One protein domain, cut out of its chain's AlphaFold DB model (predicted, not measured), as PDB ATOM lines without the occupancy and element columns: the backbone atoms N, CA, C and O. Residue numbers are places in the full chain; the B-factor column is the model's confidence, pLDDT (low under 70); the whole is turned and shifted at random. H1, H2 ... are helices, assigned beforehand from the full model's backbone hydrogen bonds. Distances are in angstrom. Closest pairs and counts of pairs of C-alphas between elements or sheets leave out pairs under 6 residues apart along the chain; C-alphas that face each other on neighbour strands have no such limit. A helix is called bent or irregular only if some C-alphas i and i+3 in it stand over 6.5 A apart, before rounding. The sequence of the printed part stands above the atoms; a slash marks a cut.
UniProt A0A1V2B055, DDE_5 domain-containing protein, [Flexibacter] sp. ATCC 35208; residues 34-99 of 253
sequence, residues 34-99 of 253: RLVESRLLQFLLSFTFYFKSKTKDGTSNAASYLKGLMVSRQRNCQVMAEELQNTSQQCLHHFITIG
ATOM      1  N   ARG A  34      84.582 223.678 120.019       78.56
ATOM      2  CA  ARG A  34      84.344 222.818 118.847       78.56
ATOM      3  C   ARG A  34      84.422 223.584 117.524       78.56
ATOM      4  O   ARG A  34      84.815 223.010 116.518       78.56
ATOM      5  N   LEU A  35      84.110 224.884 117.527       81.62
ATOM      6  CA  LEU A  35      84.177 225.735 116.331       81.62
ATOM      7  C   LEU A  35      85.615 226.026 115.871       81.62
ATOM      8  O   LEU A  35      85.832 226.398 114.719       81.62
ATOM      9  N   VAL A  36      86.593 225.898 116.770       83.44
ATOM     10  CA  VAL A  36      87.995 226.264 116.518       83.44
ATOM     11  C   VAL A  36      88.915 225.043 116.580       83.44
ATOM     12  O   VAL A  36      90.030 225.106 116.075       83.44
ATOM     13  N   GLU A  37      88.455 223.923 117.144       83.44
ATOM     14  CA  GLU A  37      89.255 222.714 117.362       83.44
ATOM     15  C   GLU A  37      89.921 222.204 116.079       83.44
ATOM     16  O   GLU A  37      91.134 222.006 116.063       83.44
ATOM     17  N   SER A  38      89.174 222.075 114.979       85.00
ATOM     18  CA  SER A  38      89.726 221.617 113.696       85.00
ATOM     19  C   SER A  38      90.791 222.569 113.147       85.00
ATOM     20  O   SER A  38      91.870 222.133 112.748       85.00
ATOM     21  N   ARG A  39      90.532 223.883 113.190       86.06
ATOM     22  CA  ARG A  39      91.483 224.917 112.752       86.06
ATOM     23  C   ARG A  39      92.738 224.930 113.614       86.06
ATOM     24  O   ARG A  39      93.832 225.097 113.084       86.06
ATOM     25  N   LEU A  40      92.588 224.746 114.923       83.19
ATOM     26  CA  LEU A  40      93.709 224.665 115.848       83.19
ATOM     27  C   LEU A  40      94.564 223.429 115.575       83.19
ATOM     28  O   LEU A  40      95.785 223.543 115.545       83.19
ATOM     29  N   LEU A  41      93.947 222.262 115.385       83.38
ATOM     30  CA  LEU A  41      94.680 221.040 115.068       83.38
ATOM     31  C   LEU A  41      95.418 221.186 113.738       83.38
ATOM     32  O   LEU A  41      96.610 220.902 113.680       83.38
ATOM     33  N   GLN A  42      94.757 221.723 112.708       86.38
ATOM     34  CA  GLN A  42      95.387 221.989 111.415       86.38
ATOM     35  C   GLN A  42      96.564 222.963 111.538       86.38
ATOM     36  O   GLN A  42      97.629 222.729 110.971       86.38
ATOM     37  N   PHE A  43      96.392 224.034 112.316       86.25
ATOM     38  CA  PHE A  43      97.471 224.963 112.630       86.25
ATOM     39  C   PHE A  43      98.624 224.232 113.321       86.25
ATOM     40  O   PHE A  43      99.767 224.342 112.892       86.25
ATOM     41  N   LEU A  44      98.341 223.411 114.333       86.00
ATOM     42  CA  LEU A  44      99.372 222.689 115.073       86.00
ATOM     43  C   LEU A  44     100.130 221.663 114.246       86.00
ATOM     44  O   LEU A  44     101.328 221.487 114.476       86.00
ATOM     45  N   LEU A  45      99.467 221.032 113.275       87.62
ATOM     46  CA  LEU A  45     100.100 220.097 112.348       87.62
ATOM     47  C   LEU A  45     101.298 220.735 111.628       87.62
ATOM     48  O   LEU A  45     102.333 220.081 111.477       87.62
ATOM     49  N   SER A  46     101.208 222.030 111.300       89.12
ATOM     50  CA  SER A  46     102.304 222.775 110.664       89.12
ATOM     51  C   SER A  46     103.529 222.999 111.568       89.12
ATOM     52  O   SER A  46     104.623 223.252 111.063       89.12
ATOM     53  N   PHE A  47     103.391 222.818 112.889       90.44
ATOM     54  CA  PHE A  47     104.466 223.038 113.866       90.44
ATOM     55  C   PHE A  47     104.988 221.766 114.542       90.44
ATOM     56  O   PHE A  47     105.934 221.838 115.325       90.44
ATOM     57  N   THR A  48     104.410 220.598 114.254       90.44
ATOM     58  CA  THR A  48     104.728 219.328 114.947       90.44
ATOM     59  C   THR A  48     106.219 219.012 114.961       90.44
ATOM     60  O   THR A  48     106.754 218.594 115.985       90.44
ATOM     61  N   PHE A  49     106.918 219.291 113.859       91.62
ATOM     62  CA  PHE A  49     108.361 219.104 113.739       91.62
ATOM     63  C   PHE A  49     109.159 219.854 114.820       91.62
ATOM     64  O   PHE A  49     110.137 219.322 115.341       91.62
ATOM     65  N   TYR A  50     108.720 221.052 115.216       91.00
ATOM     66  CA  TYR A  50     109.427 221.887 116.190       91.00
ATOM     67  C   TYR A  50     109.258 221.413 117.634       91.00
ATOM     68  O   TYR A  50     110.062 221.793 118.482       91.00
ATOM     69  N   PHE A  51     108.266 220.560 117.911       90.38
ATOM     70  CA  PHE A  51     108.049 219.950 119.228       90.38
ATOM     71  C   PHE A  51     108.781 218.615 119.404       90.38
ATOM     72  O   PHE A  51     108.696 217.996 120.468       90.38
ATOM     73  N   LYS A  52     109.513 218.162 118.382       90.62
ATOM     74  CA  LYS A  52     110.316 216.940 118.433       90.62
ATOM     75  C   LYS A  52     111.745 217.259 118.845       90.62
ATOM     76  O   LYS A  52     112.349 218.241 118.420       90.62
ATOM     77  N   SER A  53     112.295 216.389 119.678       86.50
ATOM     78  CA  SER A  53     113.716 216.346 120.016       86.50
ATOM     79  C   SER A  53     114.318 215.047 119.484       86.50
ATOM     80  O   SER A  53     113.587 214.156 119.050       86.50
ATOM     81  N   LYS A  54     115.645 214.892 119.572       83.38
ATOM     82  CA  LYS A  54     116.327 213.657 119.148       83.38
ATOM     83  C   LYS A  54     115.768 212.397 119.830       83.38
ATOM     84  O   LYS A  54     115.830 211.324 119.248       83.38
ATOM     85  N   THR A  55     115.259 212.518 121.058       85.81
ATOM     86  CA  THR A  55     114.878 211.368 121.896       85.81
ATOM     87  C   THR A  55     113.402 211.318 122.279       85.81
ATOM     88  O   THR A  55     112.956 210.304 122.806       85.81
ATOM     89  N   LYS A  56     112.637 212.395 122.069       86.88
ATOM     90  CA  LYS A  56     111.231 212.488 122.492       86.88
ATOM     91  C   LYS A  56     110.402 213.287 121.496       86.88
ATOM     92  O   LYS A  56     110.837 214.355 121.055       86.88
ATOM     93  N   ASP A  57     109.187 212.814 121.236       91.19
ATOM     94  CA  ASP A  57     108.151 213.550 120.515       91.19
ATOM     95  C   ASP A  57     107.245 214.291 121.515       91.19
ATOM     96  O   ASP A  57     106.532 213.676 122.308       91.19
ATOM     97  N   GLY A  58     107.310 215.624 121.516       90.75
ATOM     98  CA  GLY A  58     106.503 216.486 122.379       90.75
ATOM     99  C   GLY A  58     105.160 216.900 121.778       90.75
ATOM    100  O   GLY A  58     104.425 217.633 122.434       90.75
ATOM    101  N   THR A  59     104.818 216.454 120.567       91.38
ATOM    102  CA  THR A  59     103.672 216.970 119.797       91.38
ATOM    103  C   THR A  59     102.340 216.819 120.535       91.38
ATOM    104  O   THR A  59     101.570 217.775 120.625       91.38
ATOM    105  N   SER A  60     102.079 215.644 121.118       91.31
ATOM    106  CA  SER A  60     100.838 215.394 121.872       91.31
ATOM    107  C   SER A  60     100.723 216.293 123.113       91.31
ATOM    108  O   SER A  60      99.661 216.854 123.402       91.31
ATOM    109  N   ASN A  61     101.844 216.516 123.808       92.38
ATOM    110  CA  ASN A  61     101.891 217.415 124.961       92.38
ATOM    111  C   ASN A  61     101.727 218.880 124.543       92.38
ATOM    112  O   ASN A  61     101.033 219.618 125.234       92.38
ATOM    113  N   ALA A  62     102.292 219.292 123.405       91.19
ATOM    114  CA  ALA A  62     102.102 220.631 122.850       91.19
ATOM    115  C   ALA A  62     100.628 220.900 122.518       91.19
ATOM    116  O   ALA A  62     100.079 221.930 122.916       91.19
ATOM    117  N   ALA A  63      99.969 219.947 121.852       90.12
ATOM    118  CA  ALA A  63      98.551 220.038 121.527       90.12
ATOM    119  C   ALA A  63      97.682 220.106 122.789       90.12
ATOM    120  O   ALA A  63      96.812 220.975 122.893       90.12
ATOM    121  N   SER A  64      97.960 219.249 123.775       92.25
ATOM    122  CA  SER A  64      97.242 219.242 125.055       92.25
ATOM    123  C   SER A  64      97.462 220.541 125.831       92.25
ATOM    124  O   SER A  64      96.504 221.142 126.307       92.25
ATOM    125  N   TYR A  65      98.700 221.035 125.895       91.56
ATOM    126  CA  TYR A  65      99.028 222.290 126.570       91.56
ATOM    127  C   TYR A  65      98.295 223.478 125.939       91.56
ATOM    128  O   TYR A  65      97.634 224.241 126.640       91.56
ATOM    129  N   LEU A  66      98.339 223.611 124.610       89.62
ATOM    130  CA  LEU A  66      97.656 224.699 123.907       89.62
ATOM    131  C   LEU A  66      96.138 224.608 124.045       89.62
ATOM    132  O   LEU A  66      95.501 225.623 124.328       89.62
ATOM    133  N   LYS A  67      95.562 223.405 123.910       87.94
ATOM    134  CA  LYS A  67      94.135 223.177 124.168       87.94
ATOM    135  C   LYS A  67      93.771 223.633 125.582       87.94
ATOM    136  O   LYS A  67      92.848 224.430 125.727       87.94
ATOM    137  N   GLY A  68      94.551 223.236 126.589       89.75
ATOM    138  CA  GLY A  68      94.384 223.668 127.980       89.75
ATOM    139  C   GLY A  68      94.401 225.189 128.146       89.75
ATOM    140  O   GLY A  68      93.504 225.749 128.768       89.75
ATOM    141  N   LEU A  69      95.339 225.900 127.508       88.00
ATOM    142  CA  LEU A  69      95.393 227.371 127.574       88.00
ATOM    143  C   LEU A  69      94.142 228.066 127.010       88.00
ATOM    144  O   LEU A  69      93.840 229.202 127.396       88.00
ATOM    145  N   MET A  70      93.443 227.413 126.079       84.81
ATOM    146  CA  MET A  70      92.240 227.935 125.432       84.81
ATOM    147  C   MET A  70      90.956 227.606 126.190       84.81
ATOM    148  O   MET A  70      90.088 228.477 126.293       84.81
ATOM    149  N   VAL A  71      90.830 226.373 126.684       85.00
ATOM    150  CA  VAL A  71      89.559 225.856 127.220       85.00
ATOM    151  C   VAL A  71      89.499 225.853 128.739       85.00
ATOM    152  O   VAL A  71      88.407 225.980 129.288       85.00
ATOM    153  N   SER A  72      90.643 225.727 129.416       86.69
ATOM    154  CA  SER A  72      90.648 225.530 130.858       86.69
ATOM    155  C   SER A  72      90.369 226.812 131.628       86.69
ATOM    156  O   SER A  72      90.776 227.911 131.233       86.69
ATOM    157  N   ARG A  73      89.727 226.673 132.793       86.44
ATOM    158  CA  ARG A  73      89.383 227.825 133.654       86.44
ATOM    159  C   ARG A  73      90.614 228.508 134.259       86.44
ATOM    160  O   ARG A  73      90.547 229.647 134.713       86.44
ATOM    161  N   GLN A  74      91.741 227.800 134.336       85.50
ATOM    162  CA  GLN A  74      93.023 228.344 134.776       85.50
ATOM    163  C   GLN A  74      94.160 227.771 133.938       85.50
ATOM    164  O   GLN A  74      94.184 226.585 133.625       85.50
ATOM    165  N   ARG A  75      95.159 228.608 133.658       85.81
ATOM    166  CA  ARG A  75      96.323 228.266 132.830       85.81
ATOM    167  C   ARG A  75      97.486 227.692 133.642       85.81
ATOM    168  O   ARG A  75      98.641 228.073 133.474       85.81
ATOM    169  N   ASN A  76      97.172 226.811 134.583       87.31
ATOM    170  CA  ASN A  76      98.175 226.065 135.339       87.31
ATOM    171  C   ASN A  76      98.101 224.581 134.948       87.31
ATOM    172  O   ASN A  76      97.023 224.079 134.637       87.31
ATOM    173  N   CYS A  77      99.243 223.888 134.920       91.62
ATOM    174  CA  CYS A  77      99.324 222.519 134.396       91.62
ATOM    175  C   CYS A  77      98.434 221.521 135.137       91.62
ATOM    176  O   CYS A  77      97.986 220.561 134.524       91.62
ATOM    177  N   GLN A  78      98.180 221.745 136.427       93.94
ATOM    178  CA  GLN A  78      97.318 220.882 137.223       93.94
ATOM    179  C   GLN A  78      95.870 220.960 136.729       93.94
ATOM    180  O   GLN A  78      95.322 219.960 136.279       93.94
ATOM    181  N   VAL A  79      95.289 222.162 136.723       92.81
ATOM    182  CA  VAL A  79      93.903 222.386 136.290       92.81
ATOM    183  C   VAL A  79      93.717 222.010 134.821       92.81
ATOM    184  O   VAL A  79      92.709 221.410 134.468       92.81
ATOM    185  N   MET A  80      94.702 222.304 133.965       93.44
ATOM    186  CA  MET A  80      94.645 221.890 132.562       93.44
ATOM    187  C   MET A  80      94.616 220.365 132.415       93.44
ATOM    188  O   MET A  80      93.818 219.851 131.640       93.44
ATOM    189  N   ALA A  81      95.445 219.627 133.156       95.56
ATOM    190  CA  ALA A  81      95.436 218.166 133.097       95.56
ATOM    191  C   ALA A  81      94.126 217.565 133.637       95.56
ATOM    192  O   ALA A  81      93.566 216.671 133.003       95.56
ATOM    193  N   GLU A  82      93.615 218.092 134.756       94.88
ATOM    194  CA  GLU A  82      92.334 217.683 135.355       94.88
ATOM    195  C   GLU A  82      91.158 217.866 134.380       94.88
ATOM    196  O   GLU A  82      90.313 216.982 134.248       94.88
ATOM    197  N   GLU A  83      91.106 218.996 133.669       92.88
ATOM    198  CA  GLU A  83      89.985 219.330 132.780       92.88
ATOM    199  C   GLU A  83      90.079 218.665 131.401       92.88
ATOM    200  O   GLU A  83      89.049 218.384 130.790       92.88
ATOM    201  N   LEU A  84      91.288 218.399 130.896       91.62
ATOM    202  CA  LEU A  84      91.474 217.759 129.590       91.62
ATOM    203  C   LEU A  84      91.346 216.233 129.634       91.62
ATOM    204  O   LEU A  84      90.998 215.638 128.616       91.62
ATOM    205  N   GLN A  85      91.655 215.602 130.774       91.00
ATOM    206  CA  GLN A  85      91.551 214.152 131.025       91.00
ATOM    207  C   GLN A  85      92.346 213.238 130.067       91.00
ATOM    208  O   GLN A  85      92.277 212.017 130.174       91.00
ATOM    209  N   ASN A  86      93.137 213.800 129.151       90.31
ATOM    210  CA  ASN A  86      93.949 213.074 128.171       90.31
ATOM    211  C   ASN A  86      95.466 213.272 128.377       90.31
ATOM    212  O   ASN A  86      96.270 212.863 127.539       90.31
ATOM    213  N   THR A  87      95.867 213.934 129.464       93.94
ATOM    214  CA  THR A  87      97.261 214.226 129.820       93.94
ATOM    215  C   THR A  87      97.409 214.321 131.341       93.94
ATOM    216  O   THR A  87      96.417 214.347 132.064       93.94
ATOM    217  N   SER A  88      98.644 214.386 131.844       95.81
ATOM    218  CA  SER A  88      98.935 214.560 133.271       95.81
ATOM    219  C   SER A  88      99.649 215.882 133.545       95.81
ATOM    220  O   SER A  88     100.342 216.434 132.683       95.81
ATOM    221  N   GLN A  89      99.530 216.380 134.780       95.62
ATOM    222  CA  GLN A  89     100.237 217.581 135.225       95.62
ATOM    223  C   GLN A  89     101.749 217.448 135.004       95.62
ATOM    224  O   GLN A  89     102.392 218.394 134.551       95.62
ATOM    225  N   GLN A  90     102.312 216.278 135.311       94.62
ATOM    226  CA  GLN A  90     103.736 215.983 135.180       94.62
ATOM    227  C   GLN A  90     104.176 216.040 133.715       94.62
ATOM    228  O   GLN A  90     105.213 216.634 133.423       94.62
ATOM    229  N   CYS A  91     103.379 215.488 132.793       93.69
ATOM    230  CA  CYS A  91     103.659 215.548 131.358       93.69
ATOM    231  C   CYS A  91     103.653 216.989 130.840       93.69
ATOM    232  O   CYS A  91     104.607 217.402 130.176       93.69
ATOM    233  N   LEU A  92     102.621 217.769 131.188       93.50
ATOM    234  CA  LEU A  92     102.522 219.173 130.788       93.50
ATOM    235  C   LEU A  92     103.662 220.011 131.369       93.50
ATOM    236  O   LEU A  92     104.267 220.791 130.641       93.50
ATOM    237  N   HIS A  93     103.986 219.820 132.650       91.94
ATOM    238  CA  HIS A  93     105.075 220.535 133.309       91.94
ATOM    239  C   HIS A  93     106.427 220.178 132.684       91.94
ATOM    240  O   HIS A  93     107.167 221.065 132.273       91.94
ATOM    241  N   HIS A  94     106.730 218.885 132.529       90.94
ATOM    242  CA  HIS A  94     107.966 218.442 131.885       90.94
ATOM    243  C   HIS A  94     108.093 219.001 130.459       90.94
ATOM    244  O   HIS A  94     109.184 219.407 130.066       90.94
ATOM    245  N   PHE A  95     106.999 219.054 129.689       91.56
ATOM    246  CA  PHE A  95     106.996 219.593 128.327       91.56
ATOM    247  C   PHE A  95     107.435 221.066 128.254       91.56
ATOM    248  O   PHE A  95     108.260 221.400 127.405       91.56
ATOM    249  N   ILE A  96     106.927 221.929 129.137       87.94
ATOM    250  CA  ILE A  96     107.262 223.365 129.138       87.94
ATOM    251  C   ILE A  96     108.592 223.679 129.836       87.94
ATOM    252  O   ILE A  96     109.260 224.634 129.448       87.94
ATOM    253  N   THR A  97     109.004 222.887 130.836       83.62
ATOM    254  CA  THR A  97     110.197 223.207 131.639       83.62
ATOM    255  C   THR A  97     111.475 222.514 131.185       83.62
ATOM    256  O   THR A  97     112.528 223.137 131.205       83.62
ATOM    257  N   ILE A  98     111.403 221.219 130.858       84.12
ATOM    258  CA  ILE A  98     112.571 220.355 130.575       84.12
ATOM    259  C   ILE A  98     112.580 219.899 129.105       84.12
ATOM    260  O   ILE A  98     113.581 219.389 128.596       84.12
ATOM    261  N   GLY A  99     111.449 220.026 128.408       82.94
ATOM    262  CA  GLY A  99     111.291 219.573 127.036       82.94
ATOM    263  C   GLY A  99     112.275 220.266 126.098       82.94
ATOM    264  O   GLY A  99     112.171 221.458 125.872       82.94
TER     265      GLY A  99
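This is residues 34 to 99 of the 253 residues of the protein "DDE_5 domain-containing protein" of [Flexibacter] sp. ATCC 35208 (UniProt A0A1V2B055). A helix, H3, runs through the middle, with H1 along one side of it at a shallow tilt and the pair H4 and H5 crossing it on the opposite side. The short helix H2 sits at the turn between H1 and H3, and the link of residues 52 to 58 after it makes one end of the longest axis. The printed part has 66 residues with five named helices, H1 to H5 in order along the chain, and no named strand; the class is all helix. It is compact, with a radius of gyration of the C-alphas of 11.7 A and spans of 33 by 27 by 15 A.

H3, residues 59 to 71, is the hub and touches three helices. With residues 64 to 69 alone it touches H4, residues 77 to 84, about perpendicular at 85 degrees; the closest C-alphas, of Gly 68 and Met 80, are 4.9 A apart. With residues 61 to 65 alone it touches H5, residues 89 to 97, about perpendicular at 77 degrees, the closest C-alphas being those of Asn 61 and Leu 92 at 6.1 A. H4 and H5 touch at a steep tilt of 54 degrees, opposite ways, with the C-alphas of Gln 78 and Gln 89 closest at 4.8 A. The helix packing is mostly crossed, with no touching pair that has a tilt at a shallow one. H2, residues 48 to 51, touches H3 residues 59 to 62 alone; the closest C-alphas, of Phe 51 and Thr 59, are 5.3 A apart. H1, residues 34 to 45, is close to H3 but not clearly touching, at a shallow tilt of 32 degrees, opposite ways; the closest C-alphas, of Leu 44 and Ala 63, are 7.0 A apart. H1 and H2 meet only through their link, and both are apart from H4 and H5. Every O i to N i+4 pair is within hydrogen-bond range in H3, H4 and H5; in H1 6 of 8 are, and H2 is too short for such a pair.

H3, the longest helix, has 13 residues and is 18.3 A from C-alpha 59 at (103.672, 216.970, 119.797) to C-alpha 71. H1 measures 17.3 A and begins at C-alpha 34 at (84.344, 222.818, 118.847); it is irregular, with C-alphas 35 and 38 7.4 A apart. H2 measures 5.5 A and H4 10.4 A. H5 measures 12.0 A and ends at C-alpha 97 at (110.197, 223.207, 131.639).

The two C-alphas farthest apart, of Leu 35 and Lys 54, are 34.5 A from each other. The printed part has no cut. The links H1 to H2, H3 to H4 and H4 to H5 are tight, and H2 to H3 is short. The mean pLDDT of the printed part is 89.0, and no printed residue is under 70.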